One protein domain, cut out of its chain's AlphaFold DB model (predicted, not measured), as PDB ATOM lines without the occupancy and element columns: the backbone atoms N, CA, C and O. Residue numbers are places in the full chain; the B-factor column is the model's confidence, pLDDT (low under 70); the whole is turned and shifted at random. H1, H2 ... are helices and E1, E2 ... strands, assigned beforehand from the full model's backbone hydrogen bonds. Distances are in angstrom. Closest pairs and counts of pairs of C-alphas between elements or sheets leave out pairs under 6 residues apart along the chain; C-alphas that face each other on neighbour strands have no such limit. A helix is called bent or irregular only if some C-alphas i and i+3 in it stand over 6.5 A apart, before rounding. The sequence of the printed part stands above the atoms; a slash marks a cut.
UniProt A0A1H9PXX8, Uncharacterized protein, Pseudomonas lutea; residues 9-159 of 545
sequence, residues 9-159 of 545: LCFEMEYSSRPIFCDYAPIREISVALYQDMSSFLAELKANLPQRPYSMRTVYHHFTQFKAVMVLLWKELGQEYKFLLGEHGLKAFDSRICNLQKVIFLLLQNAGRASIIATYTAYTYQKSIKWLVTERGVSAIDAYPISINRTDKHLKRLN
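Overview. This is residues 9 to 159 of the 545 residues of an uncharacterized protein of Pseudomonas lutea (UniProt A0A1H9PXX8). Two helices, H3 and H6, cross steeply in the middle; H2 runs beside H3 the opposite way, and H5 folds against H6 as a helical hairpin. H4 and the short H1 gather near the end of H3 and the start of H2, a small strand hairpin of E1 and E2 lies beside H2 and H3, and residues 153 to 159, mostly of H7, stick out. The printed part has 151 residues with two named strands and then seven named helices, the two strands forming an antiparallel sheet; the class is mostly helix. It is compact, with a radius of gyration of the C-alphas of 16.0 A and spans of 41 by 40 by 26 A.

Arrangement. E1, residues 9 to 11, and E2, residues 20 to 23, form an antiparallel hairpin, with N 9 and O 22 at 2.9 A and N 11 and O 20 at 2.8 A, within hydrogen-bond range. H1, residues 25 to 30, and H2, residues 32 to 51, touch only at the corner, where the closest C-alphas, of Arg 28 and Tyr 35, are 5.0 A apart. H2 is irregular, with C-alphas 47 and 50 at 7.8 A, and has a kink of 34 degrees near residue 45. H3, residues 56 to 73, touches H1 with residues 67 to 71 alone, closest at the C-alphas of Ile 27 and Lys 67, 6.6 A. H4, residues 79 to 93, is irregular, with C-alphas 87 and 90 at 9.6 A; it touches H2 at a shallow tilt of 24 degrees, closest at the C-alphas of Leu 34 and Gly 89, 3.8 A. H5, residues 99 to 113, and H6, residues 119 to 135, form a helical hairpin, closest at the C-alphas of Gly 112 and Thr 119, 4.6 A. H6 touches H3 at a steep tilt of 66 degrees, closest at the C-alphas of His 62 and Ser 128, 4.9 A. H7, residues 149 to 158, is close to H6 but not clearly touching, closest at the C-alphas of Thr 119 and Thr 151, 7.5 A. Every O i to N i+4 pair is within hydrogen-bond range in H1, H3, H5, H6 and H7; in H2 14 of 16 are, in H4 7 of 11.

Along the chain. E1 begins at C-alpha 9 (23.772, 42.713, -4.388). H2 is 29.5 A long, H3 25.9 A, H6 24.5 A and H5 20.7 A. H7 ends at C-alpha 158 (37.381, 39.657, 30.444).

Size, cuts and confidence. The farthest C-alphas, of Glu 87 and Arg 157, are 47.0 A apart. The printed part has no cut, and the link from H6 to H7 is long. Confidence is under 70 in residues 14 to 18, 95 to 98 and 148 to 159.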
ATOM      1  N   LEU A   9      22.646  43.564  -4.014       90.31
ATOM      2  CA  LEU A   9      23.772  42.713  -4.388       90.31
ATOM      3  C   LEU A   9      23.551  41.280  -3.888       90.31
ATOM      4  O   LEU A   9      23.206  41.058  -2.725       90.31
ATOM      5  N   CYS A  10      23.763  40.304  -4.770       89.62
ATOM      6  CA  CYS A  10      23.553  38.881  -4.508       89.62
ATOM      7  C   CYS A  10      24.884  38.161  -4.257       89.62
ATOM      8  O   CYS A  10      25.773  38.191  -5.108       89.62
ATOM      9  N   PHE A  11      24.999  37.454  -3.134       88.62
ATOM     10  CA  PHE A  11      26.183  36.696  -2.731       88.62
ATOM     11  C   PHE A  11      25.849  35.206  -2.596       88.62
ATOM     12  O   PHE A  11      25.056  34.803  -1.741       88.62
ATOM     13  N   GLU A  12      26.478  34.377  -3.424       83.12
ATOM     14  CA  GLU A  12      26.278  32.924  -3.451       83.12
ATOM     15  C   GLU A  12      27.252  32.242  -2.490       83.12
ATOM     16  O   GLU A  12      28.460  32.218  -2.705       83.12
ATOM     17  N   MET A  13      26.739  31.719  -1.378       78.69
ATOM     18  CA  MET A  13      27.584  31.080  -0.370       78.69
ATOM     19  C   MET A  13      27.757  29.598  -0.694       78.69
ATOM     20  O   MET A  13      26.762  28.889  -0.816       78.69
ATOM     21  N   GLU A  14      28.998  29.106  -0.679       60.34
ATOM     22  CA  GLU A  14      29.356  27.686  -0.892       60.34
ATOM     23  C   GLU A  14      28.553  26.694  -0.025       60.34
ATOM     24  O   GLU A  14      28.377  25.534  -0.382       60.34
ATOM     25  N   TYR A  15      28.043  27.145   1.126       55.72
ATOM     26  CA  TYR A  15      27.338  26.316   2.108       55.72
ATOM     27  C   TYR A  15      25.875  26.724   2.341       55.72
ATOM     28  O   TYR A  15      25.279  26.296   3.332       55.72
ATOM     29  N   SER A  16      25.296  27.571   1.480       57.72
ATOM     30  CA  SER A  16      23.891  27.991   1.569       57.72
ATOM     31  C   SER A  16      23.173  27.724   0.253       57.72
ATOM     32  O   SER A  16      23.560  28.246  -0.784       57.72
ATOM     33  N   SER A  17      22.060  26.991   0.311       50.06
ATOM     34  CA  SER A  17      21.140  26.824  -0.825       50.06
ATOM     35  C   SER A  17      20.433  28.126  -1.216       50.06
ATOM     36  O   SER A  17      19.835  28.214  -2.286       50.06
ATOM     37  N   ARG A  18      20.475  29.140  -0.342       67.19
ATOM     38  CA  ARG A  18      19.883  30.454  -0.584       67.19
ATOM     39  C   ARG A  18      20.983  31.498  -0.750       67.19
ATOM     40  O   ARG A  18      21.793  31.635   0.177       67.19
ATOM     41  N   PRO A  19      20.995  32.251  -1.863       77.94
ATOM     42  CA  PRO A  19      21.852  33.417  -1.974       77.94
ATOM     43  C   PRO A  19      21.512  34.418  -0.872       77.94
ATOM     44  O   PRO A  19      20.358  34.557  -0.454       77.94
ATOM     45  N   ILE A  20      22.541  35.099  -0.384       84.31
ATOM     46  CA  ILE A  20      22.389  36.195   0.562       84.31
ATOM     47  C   ILE A  20      22.270  37.476  -0.248       84.31
ATOM     48  O   ILE A  20      23.127  37.774  -1.075       84.31
ATOM     49  N   PHE A  21      21.215  38.240   0.008       86.44
ATOM     50  CA  PHE A  21      21.012  39.541  -0.613       86.44
ATOM     51  C   PHE A  21      21.406  40.630   0.374       86.44
ATOM     52  O   PHE A  21      20.964  40.620   1.524       86.44
ATOM     53  N   CYS A  22      22.242  41.560  -0.072       88.19
ATOM     54  CA  CYS A  22      22.593  42.752   0.679       88.19
ATOM     55  C   CYS A  22      21.974  43.957  -0.019       88.19
ATOM     56  O   CYS A  22      22.284  44.222  -1.179       88.19
ATOM     57  N   ASP A  23      21.116  44.683   0.693       90.12
ATOM     58  CA  ASP A  23      20.595  45.952   0.203       90.12
ATOM     59  C   ASP A  23      21.718  46.994   0.143       90.12
ATOM     60  O   ASP A  23      22.354  47.298   1.160       90.12
ATOM     61  N   TYR A  24      21.980  47.487  -1.063       93.44
ATOM     62  CA  TYR A  24      22.998  48.481  -1.368       93.44
ATOM     63  C   TYR A  24      22.394  49.819  -1.813       93.44
ATOM     64  O   TYR A  24      23.148  50.715  -2.200       93.44
ATOM     65  N   ALA A  25      21.072  50.003  -1.686       90.75
ATOM     66  CA  ALA A  25      20.414  51.287  -1.916       90.75
ATOM     67  C   ALA A  25      21.066  52.453  -1.140       90.75
ATOM     68  O   ALA A  25      21.338  53.468  -1.779       90.75
ATOM     69  N   PRO A  26      21.487  52.308   0.139       91.88
ATOM     70  CA  PRO A  26      22.174  53.395   0.846       91.88
ATOM     71  C   PRO A  26      23.485  53.841   0.181       91.88
ATOM     72  O   PRO A  26      23.864  55.003   0.254       91.88
ATOM     73  N   ILE A  27      24.195  52.929  -0.490       92.56
ATOM     74  CA  ILE A  27      25.428  53.270  -1.215       92.56
ATOM     75  C   ILE A  27      25.105  53.979  -2.520       92.56
ATOM     76  O   ILE A  27      25.827  54.889  -2.910       92.56
ATOM     77  N   ARG A  28      24.009  53.599  -3.176       91.94
ATOM     78  CA  ARG A  28      23.526  54.301  -4.359       91.94
ATOM     79  C   ARG A  28      23.058  55.721  -4.038       91.94
ATOM     80  O   ARG A  28      23.331  56.616  -4.829       91.94
ATOM     81  N   GLU A  29      22.368  55.912  -2.915       89.75
ATOM     82  CA  GLU A  29      21.964  57.237  -2.420       89.75
ATOM     83  C   GLU A  29      23.178  58.131  -2.148       89.75
ATOM     84  O   GLU A  29      23.139  59.327  -2.418       89.75
ATOM     85  N   ILE A  30      24.271  57.536  -1.660       88.44
ATOM     86  CA  ILE A  30      25.562  58.204  -1.479       88.44
ATOM     87  C   ILE A  30      26.200  58.563  -2.829       88.44
ATOM     88  O   ILE A  30      26.617  59.699  -3.039       88.44
ATOM     89  N   SER A  31      26.319  57.591  -3.736       90.75
ATOM     90  CA  SER A  31      26.878  57.789  -5.071       90.75
ATOM     91  C   SER A  31      26.441  56.677  -6.025       90.75
ATOM     92  O   SER A  31      26.682  55.484  -5.806       90.75
ATOM     93  N   VAL A  32      25.849  57.084  -7.149       91.50
ATOM     94  CA  VAL A  32      25.479  56.173  -8.237       91.50
ATOM     95  C   VAL A  32      26.718  55.506  -8.833       91.50
ATOM     96  O   VAL A  32      26.691  54.293  -9.053       91.50
ATOM     97  N   ALA A  33      27.800  56.266  -9.033       90.00
ATOM     98  CA  ALA A  33      29.068  55.753  -9.543       90.00
ATOM     99  C   ALA A  33      29.668  54.711  -8.587       90.00
ATOM    100  O   ALA A  33      30.061  53.628  -9.012       90.00
ATOM    101  N   LEU A  34      29.640  54.976  -7.276       90.94
ATOM    102  CA  LEU A  34      30.151  54.046  -6.268       90.94
ATOM    103  C   LEU A  34      29.355  52.736  -6.235       90.94
ATOM    104  O   LEU A  34      29.934  51.655  -6.131       90.94
ATOM    105  N   TYR A  35      28.026  52.812  -6.340       94.06
ATOM    106  CA  TYR A  35      27.191  51.616  -6.448       94.06
ATOM    107  C   TYR A  35      27.525  50.800  -7.704       94.06
ATOM    108  O   TYR A  35      27.671  49.578  -7.618       94.06
ATOM    109  N   GLN A  36      27.662  51.460  -8.858       92.69
ATOM    110  CA  GLN A  36      28.008  50.800 -10.119       92.69
ATOM    111  C   GLN A  36      29.376  50.119 -10.034       92.69
ATOM    112  O   GLN A  36      29.491  48.953 -10.406       92.69
ATOM    113  N   ASP A  37      30.374  50.794  -9.466       91.50
ATOM    114  CA  ASP A  37      31.705  50.232  -9.244       91.50
ATOM    115  C   ASP A  37      31.665  48.993  -8.345       91.50
ATOM    116  O   ASP A  37      32.250  47.966  -8.681       91.50
ATOM    117  N   MET A  38      30.940  49.054  -7.223       93.12
ATOM    118  CA  MET A  38      30.811  47.921  -6.299       93.12
ATOM    119  C   MET A  38      30.054  46.745  -6.927       93.12
ATOM    120  O   MET A  38      30.419  45.589  -6.708       93.12
ATOM    121  N   SER A  39      29.012  47.019  -7.717       93.12
ATOM    122  CA  SER A  39      28.252  45.991  -8.433       93.12
ATOM    123  C   SER A  39      29.107  45.298  -9.495       93.12
ATOM    124  O   SER A  39      29.146  44.067  -9.544       93.12
ATOM    125  N   SER A  40      29.823  46.074 -10.313       92.75
ATOM    126  CA  SER A  40      30.736  45.554 -11.338       92.75
ATOM    127  C   SER A  40      31.878  44.764 -10.709       92.75
ATOM    128  O   SER A  40      32.165  43.644 -11.125       92.75
ATOM    129  N   PHE A  41      32.461  45.282  -9.626       92.50
ATOM    130  CA  PHE A  41      33.522  44.591  -8.910       92.50
ATOM    131  C   PHE A  41      33.058  43.256  -8.316       92.50
ATOM    132  O   PHE A  41      33.774  42.261  -8.386       92.50
ATOM    133  N   LEU A  42      31.839  43.185  -7.772       93.06
ATOM    134  CA  LEU A  42      31.292  41.915  -7.295       93.06
ATOM    135  C   LEU A  42      31.132  40.894  -8.432       93.06
ATOM    136  O   LEU A  42      31.397  39.711  -8.220       93.06
ATOM    137  N   ALA A  43      30.710  41.327  -9.623       91.69
ATOM    138  CA  ALA A  43      30.598  40.452 -10.788       91.69
ATOM    139  C   ALA A  43      31.971  39.911 -11.229       91.69
ATOM    140  O   ALA A  43      32.115  38.709 -11.452       91.69
ATOM    141  N   GLU A  44      32.997  40.766 -11.258       90.81
ATOM    142  CA  GLU A  44      34.384  40.365 -11.531       90.81
ATOM    143  C   GLU A  44      34.920  39.380 -10.480       90.81
ATOM    144  O   GLU A  44      35.536  38.367 -10.821       90.81
ATOM    145  N   LEU A  45      34.668  39.643  -9.192       90.19
ATOM    146  CA  LEU A  45      35.072  38.749  -8.107       90.19
ATOM    147  C   LEU A  45      34.380  37.395  -8.217       90.19
ATOM    148  O   LEU A  45      35.030  36.382  -8.004       90.19
ATOM    149  N   LYS A  46      33.091  37.354  -8.574       89.25
ATOM    150  CA  LYS A  46      32.358  36.099  -8.802       89.25
ATOM    151  C   LYS A  46      32.985  35.262  -9.912       89.25
ATOM    152  O   LYS A  46      33.166  34.064  -9.718       89.25
ATOM    153  N   ALA A  47      33.335  35.889 -11.033       87.88
ATOM    154  CA  ALA A  47      33.946  35.199 -12.167       87.88
ATOM    155  C   ALA A  47      35.311  34.587 -11.809       87.88
ATOM    156  O   ALA A  47      35.636  33.489 -12.253       87.88
ATOM    157  N   ASN A  48      36.085  35.270 -10.960       86.19
ATOM    158  CA  ASN A  48      37.454  34.878 -10.625       86.19
ATOM    159  C   ASN A  48      37.598  34.180  -9.262       86.19
ATOM    160  O   ASN A  48      38.697  33.753  -8.912       86.19
ATOM    161  N   LEU A  49      36.519  34.046  -8.485       83.88
ATOM    162  CA  LEU A  49      36.554  33.503  -7.123       83.88
ATOM    163  C   LEU A  49      37.215  32.117  -7.022       83.88
ATOM    164  O   LEU A  49      37.996  31.934  -6.088       83.88
ATOM    165  N   PRO A  50      36.990  31.161  -7.954       79.88
ATOM    166  CA  PRO A  50      37.628  29.842  -7.884       79.88
ATOM    167  C   PRO A  50      39.163  29.884  -7.912       79.88
ATOM    168  O   PRO A  50      39.808  28.938  -7.473       79.88
ATOM    169  N   GLN A  51      39.751  30.972  -8.419       80.06
ATOM    170  CA  GLN A  51      41.199  31.168  -8.531       80.06
ATOM    171  C   GLN A  51      41.782  31.972  -7.357       80.06
ATOM    172  O   GLN A  51      42.982  32.239  -7.316       80.06
ATOM    173  N   ARG A  52      40.947  32.404  -6.401       79.50
ATOM    174  CA  ARG A  52      41.344  33.276  -5.290       79.50
ATOM    175  C   ARG A  52      41.473  32.491  -3.979       79.50
ATOM    176  O   ARG A  52      40.743  31.530  -3.752       79.50
ATOM    177  N   PRO A  53      42.345  32.927  -3.049       79.06
ATOM    178  CA  PRO A  53      42.577  32.230  -1.780       79.06
ATOM    179  C   PRO A  53      41.482  32.479  -0.720       79.06
ATOM    180  O   PRO A  53      41.680  32.186   0.460       79.06
ATOM    181  N   TYR A  54      40.338  33.063  -1.092       81.06
ATOM    182  CA  TYR A  54      39.271  33.452  -0.171       81.06
ATOM    183  C   TYR A  54      37.878  33.088  -0.707       81.06
ATOM    184  O   TYR A  54      37.620  33.133  -1.901       81.06
ATOM    185  N   SER A  55      36.957  32.762   0.207       85.19
ATOM    186  CA  SER A  55      35.572  32.372  -0.122       85.19
ATOM    187  C   SER A  55      34.637  33.570  -0.346       85.19
ATOM    188  O   SER A  55      34.896  34.672   0.156       85.19
ATOM    189  N   MET A  56      33.457  33.336  -0.938       87.50
ATOM    190  CA  MET A  56      32.401  34.360  -1.089       87.50
ATOM    191  C   MET A  56      31.960  34.966   0.253       87.50
ATOM    192  O   MET A  56      31.542  36.123   0.332       87.50
ATOM    193  N   ARG A  57      32.094  34.215   1.352       85.25
ATOM    194  CA  ARG A  57      31.787  34.716   2.697       85.25
ATOM    195  C   ARG A  57      32.715  35.859   3.113       85.25
ATOM    196  O   ARG A  57      32.273  36.769   3.814       85.25
ATOM    197  N   THR A  58      33.977  35.808   2.696       87.44
ATOM    198  CA  THR A  58      34.963  36.869   2.938       87.44
ATOM    199  C   THR A  58      34.597  38.117   2.141       87.44
ATOM    200  O   THR A  58      34.544  39.205   2.709       87.44
ATOM    201  N   VAL A  59      34.233  37.943   0.867       91.25
ATOM    202  CA  VAL A  59      33.764  39.032  -0.005       91.25
ATOM    203  C   VAL A  59      32.532  39.712   0.597       91.25
ATOM    204  O   VAL A  59      32.541  40.918   0.835       91.25
ATOM    205  N   TYR A  60      31.502  38.936   0.949       91.94
ATOM    206  CA  TYR A  60      30.289  39.452   1.590       91.94
ATOM    207  C   TYR A  60      30.583  40.224   2.878       91.94
ATOM    208  O   TYR A  60      29.984  41.275   3.122       91.94
ATOM    209  N   HIS A  61      31.511  39.725   3.701       91.94
ATOM    210  CA  HIS A  61      31.920  40.419   4.914       91.94
ATOM    211  C   HIS A  61      32.490  41.802   4.586       91.94
ATOM    212  O   HIS A  61      31.960  42.786   5.098       91.94
ATOM    213  N   HIS A  62      33.487  41.894   3.700       94.38
ATOM    214  CA  HIS A  62      34.116  43.168   3.337       94.38
ATOM    215  C   HIS A  62      33.138  44.164   2.713       94.38
ATOM    216  O   HIS A  62      33.130  45.328   3.108       94.38
ATOM    217  N   PHE A  63      32.255  43.702   1.826       95.06
ATOM    218  CA  PHE A  63      31.187  44.523   1.252       95.06
ATOM    219  C   PHE A  63      30.263  45.077   2.350       95.06
ATOM    220  O   PHE A  63      30.029  46.281   2.443       95.06
ATOM    221  N   THR A  64      29.807  44.217   3.262       94.31
ATOM    222  CA  THR A  64      28.931  44.635   4.367       94.31
ATOM    223  C   THR A  64      29.614  45.641   5.296       94.31
ATOM    224  O   THR A  64      28.985  46.617   5.702       94.31
ATOM    225  N   GLN A  65      30.898  45.432   5.613       95.62
ATOM    226  CA  GLN A  65      31.671  46.372   6.428       95.62
ATOM    227  C   GLN A  65      31.838  47.715   5.715       95.62
ATOM    228  O   GLN A  65      31.581  48.750   6.315       95.62
ATOM    229  N   PHE A  66      32.200  47.709   4.433       94.56
ATOM    230  CA  PHE A  66      32.334  48.928   3.637       94.56
ATOM    231  C   PHE A  66      31.038  49.731   3.598       94.56
ATOM    232  O   PHE A  66      31.051  50.925   3.889       94.56
ATOM    233  N   LYS A  67      29.909  49.063   3.329       94.69
ATOM    234  CA  LYS A  67      28.592  49.700   3.353       94.69
ATOM    235  C   LYS A  67      28.335  50.393   4.688       94.69
ATOM    236  O   LYS A  67      27.941  51.555   4.711       94.69
ATOM    237  N   ALA A  68      28.578  49.686   5.791       93.88
ATOM    238  CA  ALA A  68      28.374  50.227   7.127       93.88
ATOM    239  C   ALA A  68      29.256  51.459   7.394       93.88
ATOM    240  O   ALA A  68      28.759  52.440   7.936       93.88
ATOM    241  N   VAL A  69      30.523  51.446   6.961       93.62
ATOM    242  CA  VAL A  69      31.427  52.599   7.122       93.62
ATOM    243  C   VAL A  69      30.953  53.805   6.333       93.62
ATOM    244  O   VAL A  69      30.924  54.906   6.878       93.62
ATOM    245  N   MET A  70      30.588  53.614   5.064       93.00
ATOM    246  CA  MET A  70      30.137  54.717   4.218       93.00
ATOM    247  C   MET A  70      28.885  55.364   4.803       93.00
ATOM    248  O   MET A  70      28.852  56.578   4.937       93.00
ATOM    249  N   VAL A  71      27.909  54.566   5.244       92.38
ATOM    250  CA  VAL A  71      26.688  55.080   5.883       92.38
ATOM    251  C   VAL A  71      26.994  55.801   7.198       92.38
ATOM    252  O   VAL A  71      26.455  56.878   7.440       92.38
ATOM    253  N   LEU A  72      27.872  55.237   8.034       91.69
ATOM    254  CA  LEU A  72      28.245  55.820   9.325       91.69
ATOM    255  C   LEU A  72      28.909  57.193   9.162       91.69
ATOM    256  O   LEU A  72      28.574  58.130   9.878       91.69
ATOM    257  N   LEU A  73      29.858  57.301   8.232       90.19
ATOM    258  CA  LEU A  73      30.705  58.484   8.089       90.19
ATOM    259  C   LEU A  73      30.181  59.489   7.063       90.19
ATOM    260  O   LEU A  73      30.750  60.571   6.938       90.19
ATOM    261  N   TRP A  74      29.105  59.167   6.336       90.31
ATOM    262  CA  TRP A  74      28.599  60.013   5.256       90.31
ATOM    263  C   TRP A  74      28.317  61.442   5.707       90.31
ATOM    264  O   TRP A  74      28.679  62.392   5.019       90.31
ATOM    265  N   LYS A  75      27.697  61.623   6.876       88.44
ATOM    266  CA  LYS A  75      27.358  62.962   7.379       88.44
ATOM    267  C   LYS A  75      28.604  63.789   7.706       88.44
ATOM    268  O   LYS A  75      28.633  64.963   7.354       88.44
ATOM    269  N   GLU A  76      29.630  63.143   8.253       87.81
ATOM    270  CA  GLU A  76      30.896  63.745   8.697       87.81
ATOM    271  C   GLU A  76      31.882  64.028   7.550       87.81
ATOM    272  O   GLU A  76      32.850  64.767   7.714       87.81
ATOM    273  N   LEU A  77      31.661  63.442   6.368       88.25
ATOM    274  CA  LEU A  77      32.491  63.695   5.191       88.25
ATOM    275  C   LEU A  77      32.271  65.120   4.658       88.25
ATOM    276  O   LEU A  77      31.139  65.546   4.401       88.25
ATOM    277  N   GLY A  78      33.375  65.839   4.441       86.50
ATOM    278  CA  GLY A  78      33.375  67.153   3.796       86.50
ATOM    279  C   GLY A  78      32.793  67.105   2.378       86.50
ATOM    280  O   GLY A  78      32.871  66.081   1.697       86.50
ATOM    281  N   GLN A  79      32.211  68.220   1.924       87.00
ATOM    282  CA  GLN A  79      31.507  68.286   0.634       87.00
ATOM    283  C   GLN A  79      32.407  67.960  -0.564       87.00
ATOM    284  O   GLN A  79      31.956  67.300  -1.497       87.00
ATOM    285  N   GLU A  80      33.691  68.325  -0.507       87.69
ATOM    286  CA  GLU A  80      34.677  67.970  -1.536       87.69
ATOM    287  C   GLU A  80      34.778  66.448  -1.752       87.69
ATOM    288  O   GLU A  80      34.771  65.968  -2.881       87.69
ATOM    289  N   TYR A  81      34.779  65.662  -0.672       87.44
ATOM    290  CA  TYR A  81      34.892  64.205  -0.741       87.44
ATOM    291  C   TYR A  81      33.597  63.548  -1.200       87.44
ATOM    292  O   TYR A  81      33.634  62.535  -1.896       87.44
ATOM    293  N   LYS A  82      32.454  64.129  -0.823       88.94
ATOM    294  CA  LYS A  82      31.141  63.694  -1.306       88.94
ATOM    295  C   LYS A  82      31.041  63.878  -2.814       88.94
ATOM    296  O   LYS A  82      30.620  62.955  -3.506       88.94
ATOM    297  N   PHE A  83      31.495  65.027  -3.314       86.94
ATOM    298  CA  PHE A  83      31.567  65.308  -4.742       86.94
ATOM    299  C   PHE A  83      32.490  64.317  -5.468       86.94
ATOM    300  O   PHE A  83      32.049  63.666  -6.412       86.94
ATOM    301  N   LEU A  84      33.712  64.097  -4.965       86.94
ATOM    302  CA  LEU A  84      34.657  63.128  -5.542       86.94
ATOM    303  C   LEU A  84      34.090  61.702  -5.597       86.94
ATOM    304  O   LEU A  84      34.238  61.014  -6.604       86.94
ATOM    305  N   LEU A  85      33.429  61.246  -4.527       87.69
ATOM    306  CA  LEU A  85      32.759  59.943  -4.501       87.69
ATOM    307  C   LEU A  85      31.593  59.879  -5.492       87.69
ATOM    308  O   LEU A  85      31.366  58.832  -6.098       87.69
ATOM    309  N   GLY A  86      30.855  60.978  -5.656       85.81
ATOM    310  CA  GLY A  86      29.773  61.111  -6.630       85.81
ATOM    311  C   GLY A  86      30.260  60.990  -8.073       85.81
ATOM    312  O   GLY A  86      29.677  60.236  -8.848       85.81
ATOM    313  N   GLU A  87      31.343  61.688  -8.411       85.38
ATOM    314  CA  GLU A  87      31.869  61.768  -9.777       85.38
ATOM    315  C   GLU A  87      32.732  60.555 -10.163       85.38
ATOM    316  O   GLU A  87      32.664  60.067 -11.291       85.38
ATOM    317  N   HIS A  88      33.544  60.044  -9.233       86.31
ATOM    318  CA  HIS A  88      34.584  59.054  -9.536       86.31
ATOM    319  C   HIS A  88      34.406  57.701  -8.834       86.31
ATOM    320  O   HIS A  88      35.215  56.797  -9.052       86.31
ATOM    321  N   GLY A  89      33.386  57.535  -7.986       87.50
ATOM    322  CA  GLY A  89      33.102  56.260  -7.324       87.50
ATOM    323  C   GLY A  89      34.285  55.734  -6.501       87.50
ATOM    324  O   GLY A  89      34.872  56.458  -5.696       87.50
ATOM    325  N   LEU A  90      34.662  54.467  -6.701       86.31
ATOM    326  CA  LEU A  90      35.813  53.854  -6.026       86.31
ATOM    327  C   LEU A  90      37.151  54.487  -6.434       86.31
ATOM    328  O   LEU A  90      38.090  54.465  -5.639       86.31
ATOM    329  N   LYS A  91      37.263  55.088  -7.625       84.62
ATOM    330  CA  LYS A  91      38.504  55.769  -8.045       84.62
ATOM    331  C   LYS A  91      38.792  57.025  -7.224       84.62
ATOM    332  O   LYS A  91      39.938  57.458  -7.164       84.62
ATOM    333  N   ALA A  92      37.805  57.567  -6.508       85.88
ATOM    334  CA  ALA A  92      38.030  58.648  -5.547       85.88
ATOM    335  C   ALA A  92      39.020  58.258  -4.429       85.88
ATOM    336  O   ALA A  92      39.621  59.129  -3.803       85.88
ATOM    337  N   PHE A  93      39.214  56.956  -4.184       84.50
ATOM    338  CA  PHE A  93      40.199  56.444  -3.229       84.50
ATOM    339  C   PHE A  93      41.638  56.425  -3.781       84.50
ATOM    340  O   PHE A  93      42.561  56.232  -2.988       84.50
ATOM    341  N   ASP A  94      41.823  56.626  -5.091       77.44
ATOM    342  CA  ASP A  94      43.104  56.585  -5.819       77.44
ATOM    343  C   ASP A  94      43.681  57.980  -6.125       77.44
ATOM    344  O   ASP A  94      44.814  58.098  -6.589       77.44
ATOM    345  N   SER A  95      42.920  59.063  -5.901       60.16
ATOM    346  CA  SER A  95      43.353  60.402  -6.320       60.16
ATOM    347  C   SER A  95      44.744  60.728  -5.756       60.16
ATOM    348  O   SER A  95      45.017  60.499  -4.578       60.16
ATOM    349  N   ARG A  96      45.635  61.250  -6.620       53.00
ATOM    350  CA  ARG A  96      47.086  61.477  -6.385       53.00
ATOM    351  C   ARG A  96      47.426  62.245  -5.099       53.00
ATOM    352  O   ARG A  96      48.583  62.297  -4.693       53.00
ATOM    353  N   ILE A  97      46.420  62.825  -4.457       51.41
ATOM    354  CA  ILE A  97      46.454  63.352  -3.104       51.41
ATOM    355  C   ILE A  97      45.455  62.507  -2.310       51.41
ATOM    356  O   ILE A  97      44.270  62.825  -2.276       51.41
ATOM    357  N   CYS A  98      45.907  61.399  -1.723       58.66
ATOM    358  CA  CYS A  98      45.060  60.369  -1.120       58.66
ATOM    359  C   CYS A  98      44.358  60.799   0.191       58.66
ATOM    360  O   CYS A  98      44.438  60.130   1.230       58.66
ATOM    361  N   ASN A  99      43.695  61.948   0.173       72.75
ATOM    362  CA  ASN A  99      43.074  62.582   1.319       72.75
ATOM    363  C   ASN A  99      41.840  61.808   1.777       72.75
ATOM    364  O   ASN A  99      41.634  61.684   2.977       72.75
ATOM    365  N   LEU A 100      41.084  61.186   0.865       84.88
ATOM    366  CA  LEU A 100      39.859  60.474   1.234       84.88
ATOM    367  C   LEU A 100      40.121  59.264   2.150       84.88
ATOM    368  O   LEU A 100      39.490  59.143   3.199       84.88
ATOM    369  N   GLN A 101      41.084  58.396   1.801       86.75
ATOM    370  CA  GLN A 101      41.474  57.262   2.655       86.75
ATOM    371  C   GLN A 101      41.926  57.745   4.043       86.75
ATOM    372  O   GLN A 101      41.486  57.215   5.062       86.75
ATOM    373  N   LYS A 102      42.769  58.788   4.085       86.81
ATOM    374  CA  LYS A 102      43.281  59.384   5.327       86.81
ATOM    375  C   LYS A 102      42.161  59.960   6.193       86.81
ATOM    376  O   LYS A 102      42.123  59.669   7.384       86.81
ATOM    377  N   VAL A 103      41.238  60.719   5.601       89.00
ATOM    378  CA  VAL A 103      40.088  61.316   6.294       89.00
ATOM    379  C   VAL A 103      39.178  60.230   6.856       89.00
ATOM    380  O   VAL A 103      38.845  60.273   8.037       89.00
ATOM    381  N   ILE A 104      38.840  59.203   6.068       90.44
ATOM    382  CA  ILE A 104      38.021  58.084   6.554       90.44
ATOM    383  C   ILE A 104      38.718  57.354   7.710       90.44
ATOM    384  O   ILE A 104      38.081  57.057   8.719       90.44
ATOM    385  N   PHE A 105      40.020  57.079   7.605       90.62
ATOM    386  CA  PHE A 105      40.757  56.392   8.669       90.62
ATOM    387  C   PHE A 105      40.893  57.239   9.938       90.62
ATOM    388  O   PHE A 105      40.771  56.695  11.036       90.62
ATOM    389  N   LEU A 106      41.059  58.558   9.811       89.00
ATOM    390  CA  LEU A 106      41.021  59.489  10.938       89.00
ATOM    391  C   LEU A 106      39.644  59.490  11.615       89.00
ATOM    392  O   LEU A 106      39.563  59.346  12.834       89.00
ATOM    393  N   LEU A 107      38.561  59.591  10.839       90.00
ATOM    394  CA  LEU A 107      37.193  59.550  11.362       90.00
ATOM    395  C   LEU A 107      36.900  58.221  12.076       90.00
ATOM    396  O   LEU A 107      36.337  58.226  13.168       90.00
ATOM    397  N   LEU A 108      37.343  57.087  11.521       90.44
ATOM    398  CA  LEU A 108      37.227  55.776  12.171       90.44
ATOM    399  C   LEU A 108      38.025  55.696  13.476       90.44
ATOM    400  O   LEU A 108      37.522  55.175  14.473       90.44
ATOM    401  N   GLN A 109      39.258  56.208  13.487       88.50
ATOM    402  CA  GLN A 109      40.086  56.230  14.689       88.50
ATOM    403  C   GLN A 109      39.440  57.096  15.780       88.50
ATOM    404  O   GLN A 109      39.388  56.678  16.938       88.50
ATOM    405  N   ASN A 110      38.908  58.262  15.413       87.50
ATOM    406  CA  ASN A 110      38.209  59.156  16.332       87.50
ATOM    407  C   ASN A 110      36.913  58.527  16.855       87.50
ATOM    408  O   ASN A 110      36.692  58.540  18.061       87.50
ATOM    409  N   ALA A 111      36.112  57.895  15.994       87.25
ATOM    410  CA  ALA A 111      34.896  57.191  16.402       87.25
ATOM    411  C   ALA A 111      35.189  56.033  17.372       87.25
ATOM    412  O   ALA A 111      34.440  55.823  18.328       87.25
ATOM    413  N   GLY A 112      36.300  55.314  17.170       84.19
ATOM    414  CA  GLY A 112      36.778  54.292  18.101       84.19
ATOM    415  C   GLY A 112      37.264  54.868  19.437       84.19
ATOM    416  O   GLY A 112      36.943  54.328  20.491       84.19
ATOM    417  N   ARG A 113      38.009  55.984  19.420       84.12
ATOM    418  CA  ARG A 113      38.495  56.665  20.639       84.12
ATOM    419  C   ARG A 113      37.368  57.293  21.456       84.12
ATOM    420  O   ARG A 113      37.396  57.222  22.677       84.12
ATOM    421  N   ALA A 114      36.375  57.865  20.784       84.75
ATOM    422  CA  ALA A 114      35.189  58.454  21.397       84.75
ATOM    423  C   ALA A 114      34.148  57.404  21.832       84.75
ATOM    424  O   ALA A 114      33.083  57.771  22.315       84.75
ATOM    425  N   SER A 115      34.431  56.105  21.661       82.88
ATOM    426  CA  SER A 115      33.513  54.999  21.976       82.88
ATOM    427  C   SER A 115      32.154  55.065  21.259       82.88
ATOM    428  O   SER A 115      31.202  54.419  21.686       82.88
ATOM    429  N   ILE A 116      32.066  55.794  20.138       86.75
ATOM    430  CA  ILE A 116      30.885  55.810  19.256       86.75
ATOM    431  C   ILE A 116      30.707  54.426  18.619       86.75
ATOM    432  O   ILE A 116      29.596  53.924  18.468       86.75
ATOM    433  N   ILE A 117      31.828  53.790  18.270       88.25
ATOM    434  CA  ILE A 117      31.898  52.394  17.844       88.25
ATOM    435  C   ILE A 117      32.983  51.674  18.640       88.25
ATOM    436  O   ILE A 117      33.972  52.275  19.056       88.25
ATOM    437  N   ALA A 118      32.839  50.360  18.813       85.38
ATOM    438  CA  ALA A 118      33.887  49.563  19.438       85.38
ATOM    439  C   ALA A 118      35.194  49.644  18.628       85.38
ATOM    440  O   ALA A 118      35.183  49.534  17.398       85.38
ATOM    441  N   THR A 119      36.337  49.744  19.311       83.69
ATOM    442  CA  THR A 119      37.675  49.816  18.691       83.69
ATOM    443  C   THR A 119      37.926  48.677  17.698       83.69
ATOM    444  O   THR A 119      38.495  48.888  16.628       83.69
ATOM    445  N   TYR A 120      37.455  47.468  18.019       82.69
ATOM    446  CA  TYR A 120      37.553  46.305  17.134       82.69
ATOM    447  C   TYR A 120      36.731  46.471  15.843       82.69
ATOM    448  O   TYR A 120      37.171  46.078  14.760       82.69
ATOM    449  N   THR A 121      35.550  47.085  15.937       88.38
ATOM    450  CA  THR A 121      34.704  47.403  14.779       88.38
ATOM    451  C   THR A 121      35.391  48.431  13.887       88.38
ATOM    452  O   THR A 121      35.514  48.199  12.687       88.38
ATOM    453  N   ALA A 122      35.938  49.505  14.469       87.88
ATOM    454  CA  ALA A 122      36.696  50.520  13.735       87.88
ATOM    455  C   ALA A 122      37.911  49.921  12.996       87.88
ATOM    456  O   ALA A 122      38.142  50.211  11.821       87.88
ATOM    457  N   TYR A 123      38.639  49.009  13.649       89.38
ATOM    458  CA  TYR A 123      39.722  48.242  13.026       89.38
ATOM    459  C   TYR A 123      39.228  47.371  11.857       89.38
ATOM    460  O   TYR A 123      39.823  47.360  10.778       89.38
ATOM    461  N   THR A 124      38.116  46.654  12.040       90.44
ATOM    462  CA  THR A 124      37.536  45.765  11.017       90.44
ATOM    463  C   THR A 124      37.056  46.541   9.785       90.44
ATOM    464  O   THR A 124      37.232  46.100   8.644       90.44
ATOM    465  N   TYR A 125      36.494  47.725  10.012       94.12
ATOM    466  CA  TYR A 125      36.123  48.703   9.000       94.12
ATOM    467  C   TYR A 125      37.331  49.179   8.187       94.12
ATOM    468  O   TYR A 125      37.340  49.029   6.964       94.12
ATOM    469  N   GLN A 126      38.387  49.650   8.860       90.38
ATOM    470  CA  GLN A 126      39.632  50.076   8.211       90.38
ATOM    471  C   GLN A 126      40.249  48.939   7.382       90.38
ATOM    472  O   GLN A 126      40.614  49.136   6.223       90.38
ATOM    473  N   LYS A 127      40.295  47.723   7.939       91.62
ATOM    474  CA  LYS A 127      40.791  46.525   7.246       91.62
ATOM    475  C   LYS A 127      39.991  46.204   5.982       91.62
ATOM    476  O   LYS A 127      40.577  45.809   4.978       91.62
ATOM    477  N   SER A 128      38.669  46.371   6.018       94.06
ATOM    478  CA  SER A 128      37.804  46.075   4.871       94.06
ATOM    479  C   SER A 128      37.943  47.088   3.742       94.06
ATOM    480  O   SER A 128      37.943  46.688   2.584       94.06
ATOM    481  N   ILE A 129      38.128  48.371   4.065       91.25
ATOM    482  CA  ILE A 129      38.433  49.397   3.058       91.25
ATOM    483  C   ILE A 129      39.775  49.100   2.397       91.25
ATOM    484  O   ILE A 129      39.827  49.028   1.174       91.25
ATOM    485  N   LYS A 130      40.831  48.860   3.193       90.69
ATOM    486  CA  LYS A 130      42.161  48.503   2.675       90.69
ATOM    487  C   LYS A 130      42.086  47.304   1.725       90.69
ATOM    488  O   LYS A 130      42.656  47.347   0.648       90.69
ATOM    489  N   TRP A 131      41.343  46.262   2.099       92.75
ATOM    490  CA  TRP A 131      41.165  45.087   1.248       92.75
ATOM    491  C   TRP A 131      40.481  45.422  -0.088       92.75
ATOM    492  O   TRP A 131      40.982  45.028  -1.138       92.75
ATOM    493  N   LEU A 132      39.379  46.183  -0.064       91.06
ATOM    494  CA  LEU A 132      38.632  46.542  -1.277       91.06
ATOM    495  C   LEU A 132      39.457  47.383  -2.255       91.06
ATOM    496  O   LEU A 132      39.422  47.116  -3.454       91.06
ATOM    497  N   VAL A 133      40.188  48.385  -1.757       88.44
ATOM    498  CA  VAL A 133      41.000  49.253  -2.621       88.44
ATOM    499  C   VAL A 133      42.176  48.477  -3.221       88.44
ATOM    500  O   VAL A 133      42.386  48.551  -4.430       88.44
ATOM    501  N   THR A 134      42.851  47.632  -2.430       88.62
ATOM    502  CA  THR A 134      43.962  46.795  -2.910       88.62
ATOM    503  C   THR A 134      43.521  45.808  -3.988       88.62
ATOM    504  O   THR A 134      44.193  45.679  -5.007       88.62
ATOM    505  N   GLU A 135      42.385  45.128  -3.814       87.94
ATOM    506  CA  GLU A 135      41.881  44.183  -4.824       87.94
ATOM    507  C   GLU A 135      41.444  44.872  -6.130       87.94
ATOM    508  O   GLU A 135      41.392  44.223  -7.172       87.94
ATOM    509  N   ARG A 136      41.183  46.186  -6.105       83.06
ATOM    510  CA  ARG A 136      40.933  47.012  -7.302       83.06
ATOM    511  C   ARG A 136      42.195  47.641  -7.893       83.06
ATOM    512  O   ARG A 136      42.090  48.442  -8.816       83.06
ATOM    513  N   GLY A 137      43.371  47.282  -7.384       79.38
ATOM    514  CA  GLY A 137      44.651  47.806  -7.862       79.38
ATOM    515  C   GLY A 137      44.997  49.200  -7.333       79.38
ATOM    516  O   GLY A 137      45.963  49.792  -7.801       79.38
ATOM    517  N   VAL A 138      44.248  49.719  -6.354       81.56
ATOM    518  CA  VAL A 138      44.548  50.987  -5.676       81.56
ATOM    519  C   VAL A 138      45.415  50.713  -4.451       81.56
ATOM    520  O   VAL A 138      45.143  49.809  -3.659       81.56
ATOM    521  N   SER A 139      46.462  51.513  -4.257       81.06
ATOM    522  CA  SER A 139      47.372  51.328  -3.122       81.06
ATOM    523  C   SER A 139      46.689  51.705  -1.798       81.06
ATOM    524  O   SER A 139      46.270  52.847  -1.593       81.06
ATOM    525  N   ALA A 140      46.587  50.742  -0.878       82.06
ATOM    526  CA  ALA A 140      46.087  50.969   0.476       82.06
ATOM    527  C   ALA A 140      47.121  51.718   1.327       82.06
ATOM    528  O   ALA A 140      48.275  51.305   1.433       82.06
ATOM    529  N   ILE A 141      46.694  52.791   1.994       78.75
ATOM    530  CA  ILE A 141      47.588  53.622   2.809       78.75
ATOM    531  C   ILE A 141      47.606  53.138   4.245       78.75
ATOM    532  O   ILE A 141      46.566  52.818   4.823       78.75
ATOM    533  N   ASP A 142      48.784  53.165   4.859       76.75
ATOM    534  CA  ASP A 142      48.916  52.933   6.288       76.75
ATOM    535  C   ASP A 142      48.914  54.251   7.075       76.75
ATOM    536  O   ASP A 142      49.949  54.778   7.469       76.75
ATOM    537  N   ALA A 143      47.722  54.825   7.255       79.31
ATOM    538  CA  ALA A 143      47.505  56.044   8.033       79.31
ATOM    539  C   ALA A 143      46.487  55.805   9.152       79.31
ATOM    540  O   ALA A 143      45.542  55.033   8.985       79.31
ATOM    541  N   TYR A 144      46.679  56.499  10.280       80.25
ATOM    542  CA  TYR A 144      45.830  56.418  11.477       80.25
ATOM    543  C   TYR A 144      45.573  54.966  11.926       80.25
ATOM    544  O   TYR A 144      44.427  54.509  11.935       80.25
ATOM    545  N   PRO A 145      46.625  54.200  12.276       80.06
ATOM    546  CA  PRO A 145      46.460  52.809  12.676       80.06
ATOM    547  C   PRO A 145      45.616  52.701  13.952       80.06
ATOM    548  O   PRO A 145      45.765  53.480  14.901       80.06
ATOM    549  N   ILE A 146      44.729  51.710  13.984       80.06
ATOM    550  CA  ILE A 146      43.902  51.385  15.148       80.06
ATOM    551  C   ILE A 146      44.509  50.156  15.829       80.06
ATOM    552  O   ILE A 146      44.463  49.048  15.296       80.06
ATOM    553  N   SER A 147      45.104  50.347  17.009       75.00
ATOM    554  CA  SER A 147      45.709  49.251  17.775       75.00
ATOM    555  C   SER A 147      44.643  48.444  18.515       75.00
ATOM    556  O   SER A 147      43.945  48.970  19.380       75.00
ATOM    557  N   ILE A 148      44.558  47.148  18.210       69.81
ATOM    558  CA  ILE A 148      43.681  46.193  18.906       69.81
ATOM    559  C   ILE A 148      44.406  45.409  20.005       69.81
ATOM    560  O   ILE A 148      43.749  44.750  20.792       69.81
ATOM    561  N   ASN A 149      45.735  45.504  20.140       64.06
ATOM    562  CA  ASN A 149      46.505  44.624  21.037       64.06
ATOM    563  C   ASN A 149      46.123  44.754  22.522       64.06
ATOM    564  O   ASN A 149      46.116  43.761  23.250       64.06
ATOM    565  N   ARG A 150      45.803  45.969  22.987       56.97
ATOM    566  CA  ARG A 150      45.315  46.191  24.359       56.97
ATOM    567  C   ARG A 150      43.868  45.725  24.517       56.97
ATOM    568  O   ARG A 150      43.565  45.073  25.509       56.97
ATOM    569  N   THR A 151      43.020  45.981  23.524       54.19
ATOM    570  CA  THR A 151      41.613  45.559  23.489       54.19
ATOM    571  C   THR A 151      41.479  44.039  23.426       54.19
ATOM    572  O   THR A 151      40.724  43.480  24.199       54.19
ATOM    573  N   ASP A 152      42.268  43.348  22.604       51.22
ATOM    574  CA  ASP A 152      42.298  41.889  22.500       51.22
ATOM    575  C   ASP A 152      42.844  41.248  23.776       51.22
ATOM    576  O   ASP A 152      42.296  40.250  24.233       51.22
ATOM    577  N   LYS A 153      43.894  41.811  24.396       50.66
ATOM    578  CA  LYS A 153      44.370  41.339  25.709       50.66
ATOM    579  C   LYS A 153      43.332  41.584  26.806       50.66
ATOM    580  O   LYS A 153      43.183  40.737  27.676       50.66
ATOM    581  N   HIS A 154      42.616  42.704  26.772       46.78
ATOM    582  CA  HIS A 154      41.564  43.026  27.736       46.78
ATOM    583  C   HIS A 154      40.313  42.156  27.540       46.78
ATOM    584  O   HIS A 154      39.847  41.569  28.505       46.78
ATOM    585  N   LEU A 155      39.842  41.963  26.305       49.19
ATOM    586  CA  LEU A 155      38.739  41.061  25.956       49.19
ATOM    587  C   LEU A 155      39.089  39.599  26.258       49.19
ATOM    588  O   LEU A 155      38.266  38.889  26.818       49.19
ATOM    589  N   LYS A 156      40.325  39.155  25.985       48.44
ATOM    590  CA  LYS A 156      40.810  37.825  26.406       48.44
ATOM    591  C   LYS A 156      40.876  37.671  27.929       48.44
ATOM    592  O   LYS A 156      40.710  36.561  28.413       48.44
ATOM    593  N   ARG A 157      41.137  38.752  28.677       42.69
ATOM    594  CA  ARG A 157      41.130  38.762  30.155       42.69
ATOM    595  C   ARG A 157      39.717  38.861  30.745       42.69
ATOM    596  O   ARG A 157      39.511  38.392  31.856       42.69
ATOM    597  N   LEU A 158      38.776  39.475  30.028       42.00
ATOM    598  CA  LEU A 158      37.381  39.657  30.444       42.00
ATOM    599  C   LEU A 158      36.462  38.494  30.039       42.00
ATOM    600  O   LEU A 158      35.464  38.268  30.714       42.00
ATOM    601  N   ASN A 159      36.771  37.752  28.970       42.81
ATOM    602  CA  ASN A 159      35.962  36.613  28.534       42.81
ATOM    603  C   ASN A 159      36.200  35.381  29.420       42.81
ATOM    604  O   ASN A 159      36.892  34.441  29.036       42.81
TER     605      ASN A 159